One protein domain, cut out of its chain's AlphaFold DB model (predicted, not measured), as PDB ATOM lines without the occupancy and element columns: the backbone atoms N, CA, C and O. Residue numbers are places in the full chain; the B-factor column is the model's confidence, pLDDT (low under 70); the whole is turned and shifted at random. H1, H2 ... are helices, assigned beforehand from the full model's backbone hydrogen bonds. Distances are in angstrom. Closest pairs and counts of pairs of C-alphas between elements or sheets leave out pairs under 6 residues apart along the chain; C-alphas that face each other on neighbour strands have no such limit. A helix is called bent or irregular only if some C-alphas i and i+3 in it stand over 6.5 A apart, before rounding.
ATOM      1  N   ASP A  34     181.460 124.990 174.302       91.75
ATOM      2  CA  ASP A  34     180.103 124.515 174.593       91.75
ATOM      3  C   ASP A  34     179.506 125.273 175.783       91.75
ATOM      4  O   ASP A  34     178.407 125.813 175.678       91.75
ATOM      5  N   VAL A  35     180.289 125.441 176.856       93.88
ATOM      6  CA  VAL A  35     179.887 126.227 178.036       93.88
ATOM      7  C   VAL A  35     179.581 127.684 177.664       93.88
ATOM      8  O   VAL A  35     178.592 128.261 178.115       93.88
ATOM      9  N   VAL A  36     180.407 128.306 176.812       93.25
ATOM     10  CA  VAL A  36     180.168 129.682 176.342       93.25
ATOM     11  C   VAL A  36     178.904 129.768 175.484       93.25
ATOM     12  O   VAL A  36     178.133 130.713 175.641       93.25
ATOM     13  N   LEU A  37     178.681 128.813 174.581       92.50
ATOM     14  CA  LEU A  37     177.491 128.785 173.729       92.50
ATOM     15  C   LEU A  37     176.217 128.619 174.561       92.50
ATOM     16  O   LEU A  37     175.245 129.334 174.321       92.50
ATOM     17  N   GLU A  38     176.241 127.746 175.564       93.50
ATOM     18  CA  GLU A  38     175.132 127.565 176.495       93.50
ATOM     19  C   GLU A  38     174.846 128.847 177.288       93.50
ATOM     20  O   GLU A  38     173.703 129.305 177.339       93.50
ATOM     21  N   ALA A  39     175.883 129.495 177.828       94.00
ATOM     22  CA  ALA A  39     175.734 130.759 178.547       94.00
ATOM     23  C   ALA A  39     175.152 131.876 177.659       94.00
ATOM     24  O   ALA A  39     174.305 132.658 178.103       94.00
ATOM     25  N   LEU A  40     175.579 131.950 176.394       94.38
ATOM     26  CA  LEU A  40     175.050 132.911 175.425       94.38
ATOM     27  C   LEU A  40     173.590 132.623 175.067       94.38
ATOM     28  O   LEU A  40     172.797 133.561 174.966       94.38
ATOM     29  N   ASP A  41     173.215 131.356 174.901       95.00
ATOM     30  CA  ASP A  41     171.831 130.982 174.622       95.00
ATOM     31  C   ASP A  41     170.919 131.274 175.821       95.00
ATOM     32  O   ASP A  41     169.857 131.879 175.662       95.00
ATOM     33  N   ALA A  42     171.368 130.963 177.040       95.31
ATOM     34  CA  ALA A  42     170.664 131.325 178.266       95.31
ATOM     35  C   ALA A  42     170.453 132.846 178.367       95.31
ATOM     36  O   ALA A  42     169.346 133.307 178.659       95.31
ATOM     37  N   HIS A  43     171.480 133.643 178.052       95.50
ATOM     38  CA  HIS A  43     171.362 135.100 178.022       95.50
ATOM     39  C   HIS A  43     170.378 135.587 176.947       95.50
ATOM     40  O   HIS A  43     169.565 136.477 177.209       95.50
ATOM     41  N   ARG A  44     170.403 134.986 175.750       96.06
ATOM     42  CA  ARG A  44     169.470 135.307 174.661       96.06
ATOM     43  C   ARG A  44     168.022 135.014 175.053       96.06
ATOM     44  O   ARG A  44     167.159 135.859 174.826       96.06
ATOM     45  N   ARG A  45     167.754 133.850 175.651       95.56
ATOM     46  CA  ARG A  45     166.414 133.467 176.128       95.56
ATOM     47  C   ARG A  45     165.932 134.382 177.247       95.56
ATOM     48  O   ARG A  45     164.771 134.775 177.234       95.56
ATOM     49  N   LYS A  46     166.821 134.763 178.170       96.50
ATOM     50  CA  LYS A  46     166.500 135.730 179.225       96.50
ATOM     51  C   LYS A  46     166.041 137.064 178.634       96.50
ATOM     52  O   LYS A  46     164.971 137.533 178.995       96.50
ATOM     53  N   ARG A  47     166.804 137.625 177.688       96.44
ATOM     54  CA  ARG A  47     166.431 138.874 177.005       96.44
ATOM     55  C   ARG A  47     165.094 138.765 176.282       96.44
ATOM     56  O   ARG A  47     164.269 139.655 176.406       96.44
ATOM     57  N   LEU A  48     164.865 137.657 175.577       95.00
ATOM     58  CA  LEU A  48     163.579 137.415 174.926       95.00
ATOM     59  C   LEU A  48     162.426 137.395 175.942       95.00
ATOM     60  O   LEU A  48     161.379 137.972 175.679       95.00
ATOM     61  N   GLY A  49     162.613 136.750 177.095       95.38
ATOM     62  CA  GLY A  49     161.621 136.743 178.171       95.38
ATOM     63  C   GLY A  49     161.327 138.142 178.716       95.38
ATOM     64  O   GLY A  49     160.162 138.487 178.881       95.38
ATOM     65  N   GLU A  50     162.362 138.957 178.936       95.44
ATOM     66  CA  GLU A  50     162.226 140.360 179.363       95.44
ATOM     67  C   GLU A  50     161.463 141.196 178.319       95.44
ATOM     68  O   GLU A  50     160.535 141.925 178.668       95.44
ATOM     69  N   ASP A  51     161.799 141.041 177.034       94.12
ATOM     70  CA  ASP A  51     161.128 141.739 175.931       94.12
ATOM     71  C   ASP A  51     159.641 141.339 175.835       94.12
ATOM     72  O   ASP A  51     158.768 142.197 175.683       94.12
ATOM     73  N   LEU A  52     159.335 140.043 175.973       93.94
ATOM     74  CA  LEU A  52     157.960 139.535 175.990       93.94
ATOM     75  C   LEU A  52     157.180 140.056 177.197       93.94
ATOM     76  O   LEU A  52     156.034 140.472 177.045       93.94
ATOM     77  N   GLU A  53     157.780 140.061 178.388       93.38
ATOM     78  CA  GLU A  53     157.134 140.584 179.593       93.38
ATOM     79  C   GLU A  53     156.736 142.052 179.414       93.38
ATOM     80  O   GLU A  53     155.613 142.438 179.750       93.38
ATOM     81  N   ILE A  54     157.634 142.870 178.856       91.38
ATOM     82  CA  ILE A  54     157.356 144.276 178.551       91.38
ATOM     83  C   ILE A  54     156.205 144.372 177.550       91.38
ATOM     84  O   ILE A  54     155.221 145.058 177.833       91.38
ATOM     85  N   ALA A  55     156.278 143.641 176.435       87.62
ATOM     86  CA  ALA A  55     155.251 143.668 175.398       87.62
ATOM     87  C   ALA A  55     153.866 143.270 175.939       87.62
ATOM     88  O   ALA A  55     152.887 143.981 175.714       87.62
ATOM     89  N   TYR A  56     153.766 142.190 176.719       86.62
ATOM     90  CA  TYR A  56     152.502 141.767 177.332       86.62
ATOM     91  C   TYR A  56     151.993 142.761 178.383       86.62
ATOM     92  O   TYR A  56     150.789 143.022 178.480       86.62
ATOM     93  N   ARG A  57     152.894 143.361 179.166       86.50
ATOM     94  CA  ARG A  57     152.544 144.399 180.145       86.50
ATOM     95  C   ARG A  57     152.043 145.676 179.469       86.50
ATOM     96  O   ARG A  57     151.208 146.370 180.040       86.50
ATOM     97  N   GLU A  58     152.556 146.017 178.293       84.44
ATOM     98  CA  GLU A  58     152.089 147.161 177.507       84.44
ATOM     99  C   GLU A  58     150.761 146.860 176.814       84.44
ATOM    100  O   GLU A  58     149.823 147.649 176.929       84.44
ATOM    101  N   TRP A  59     150.640 145.688 176.188       76.00
ATOM    102  CA  TRP A  59     149.406 145.236 175.545       76.00
ATOM    103  C   TRP A  59     148.228 145.206 176.534       76.00
ATOM    104  O   TRP A  59     147.190 145.822 176.291       76.00
ATOM    105  N   SER A  60     148.421 144.624 177.723       73.81
ATOM    106  CA  SER A  60     147.380 144.550 178.767       73.81
ATOM    107  C   SER A  60     146.908 145.909 179.303       73.81
ATOM    108  O   SER A  60     145.800 146.003 179.831       73.81
ATOM    109  N   LYS A  61     147.701 146.980 179.160       74.81
ATOM    110  CA  LYS A  61     147.330 148.334 179.614       74.81
ATOM    111  C   LYS A  61     146.443 149.100 178.632       74.81
ATOM    112  O   LYS A  61     145.802 150.059 179.054       74.81
ATOM    113  N   GLY A  62     146.425 148.721 177.354       65.88
ATOM    114  CA  GLY A  62     145.730 149.475 176.300       65.88
ATOM    115  C   GLY A  62     144.627 148.713 175.565       65.88
ATOM    116  O   GLY A  62     143.831 149.345 174.884       65.88
ATOM    117  N   GLN A  63     144.575 147.384 175.695       66.81
ATOM    118  CA  GLN A  63     143.818 146.502 174.795       66.81
ATOM    119  C   GLN A  63     142.861 145.548 175.539       66.81
ATOM    120  O   GLN A  63     142.592 144.444 175.085       66.81
ATOM    121  N   LEU A  64     142.313 145.953 176.693       63.16
ATOM    122  CA  LEU A  64     141.375 145.129 177.484       63.16
ATOM    123  C   LEU A  64     140.159 144.633 176.677       63.16
ATOM    124  O   LEU A  64     139.657 143.543 176.937       63.16
ATOM    125  N   GLU A  65     139.685 145.416 175.707       62.78
ATOM    126  CA  GLU A  65     138.588 145.021 174.814       62.78
ATOM    127  C   GLU A  65     139.035 144.034 173.730       62.78
ATOM    128  O   GLU A  65     138.294 143.104 173.426       62.78
ATOM    129  N   GLU A  66     140.253 144.173 173.200       67.06
ATOM    130  CA  GLU A  66     140.834 143.214 172.254       67.06
ATOM    131  C   GLU A  66     141.086 141.872 172.950       67.06
ATOM    132  O   GLU A  66     140.641 140.846 172.454       67.06
ATOM    133  N   VAL A  67     141.689 141.867 174.147       68.56
ATOM    134  CA  VAL A  67     141.880 140.651 174.964       68.56
ATOM    135  C   VAL A  67     140.547 139.930 175.189       68.56
ATOM    136  O   VAL A  67     140.450 138.733 174.947       68.56
ATOM    137  N   ARG A  68     139.490 140.664 175.567       67.50
ATOM    138  CA  ARG A  68     138.140 140.095 175.719       67.50
ATOM    139  C   ARG A  68     137.562 139.568 174.408       67.50
ATOM    140  O   ARG A  68     136.802 138.610 174.434       67.50
ATOM    141  N   ALA A  69     137.877 140.191 173.273       72.56
ATOM    142  CA  ALA A  69     137.448 139.702 171.967       72.56
ATOM    143  C   ALA A  69     138.134 138.373 171.605       72.56
ATOM    144  O   ALA A  69     137.476 137.490 171.061       72.56
ATOM    145  N   TRP A  70     139.414 138.206 171.956       72.69
ATOM    146  CA  TRP A  70     140.134 136.934 171.816       72.69
ATOM    147  C   TRP A  70     139.648 135.861 172.806       72.69
ATOM    148  O   TRP A  70     139.614 134.689 172.444       72.69
ATOM    149  N   ASP A  71     139.194 136.232 174.010       74.31
ATOM    150  CA  ASP A  71     138.587 135.274 174.953       74.31
ATOM    151  C   ASP A  71     137.351 134.572 174.354       74.31
ATOM    152  O   ASP A  71     137.108 133.401 174.641       74.31
ATOM    153  N   PHE A  72     136.578 135.249 173.492       70.25
ATOM    154  CA  PHE A  72     135.403 134.645 172.852       70.25
ATOM    155  C   PHE A  72     135.750 133.553 171.836       70.25
ATOM    156  O   PHE A  72     134.943 132.647 171.648       70.25
ATOM    157  N   THR A  73     136.925 133.616 171.206       76.75
ATOM    158  CA  THR A  73     137.380 132.591 170.251       76.75
ATOM    159  C   THR A  73     138.224 131.505 170.912       76.75
ATOM    160  O   THR A  73     138.607 130.541 170.255       76.75
ATOM    161  N   LEU A  74     138.496 131.608 172.218       76.81
ATOM    162  CA  LEU A  74     139.308 130.639 172.959       76.81
ATOM    163  C   LEU A  74     138.734 129.212 172.889       76.81
ATOM    164  O   LEU A  74     139.488 128.243 172.926       76.81
ATOM    165  N   MET A  75     137.407 129.098 172.772       76.50
ATOM    166  CA  MET A  75     136.687 127.821 172.717       76.50
ATOM    167  C   MET A  75     136.305 127.391 171.293       76.50
ATOM    168  O   MET A  75     135.654 126.357 171.119       76.50
TER     169      MET A  75
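This is residues 34 to 75 of the 86 residues of an uncharacterized protein of Actinobacteria bacterium HGW-Actinobacteria-7 (UniProt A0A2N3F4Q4). Two helices make an L: the long helix H1 is the long arm, and the short helix H2 turns off at its far end, so that the two meet at a corner. Away from that corner both arms stick out free, with nothing packed on either. The printed part has 42 residues with two named helices, H1 then H2, and no named strand; the class is all helix. The whole is extended, with a radius of gyration of the C-alphas of 16.0 A, and flat, spanning 46 by 24 by 6 A along its three main axes.

H1, residues 34 to 62, is the longest helix. H2, residues 64 to 73, follows it after a tight link of one residue, Gln 63. The two helices are close but not clearly touching, with 1 pair of C-alphas within 8 A. This closest pair, the C-alphas of Ser 60 and Val 67, is 7.7 A apart. The lines of H1 and H2 are about perpendicular, at 75 degrees, and their centres are 25.1 A apart. Residues 34 to 58, which belong to H1, stand free, and so do residues 68 to 75, of which 68 to 73 belong to H2. Of the O i to N i+4 pairs, 23 of 25 in H1 and 5 of 6 in H2 are within hydrogen-bond range.

H1 has 29 residues and measures 42.5 A from C-alpha 34 at (180.103, 124.515, 174.593) to C-alpha 62 at (145.730, 149.475, 176.300). H2 has 10 residues and measures 15.0 A from its first to its last C-alpha, ending with C-alpha 73 at (137.380, 132.591, 170.251). Neither helix is bent or irregular.

The two C-alphas farthest apart, those of Asp 34 and Glu 65, are 46.3 A apart. The printed part has no cut. The mean pLDDT of the printed part is 84.1, and residues 62 to 68 are under 70.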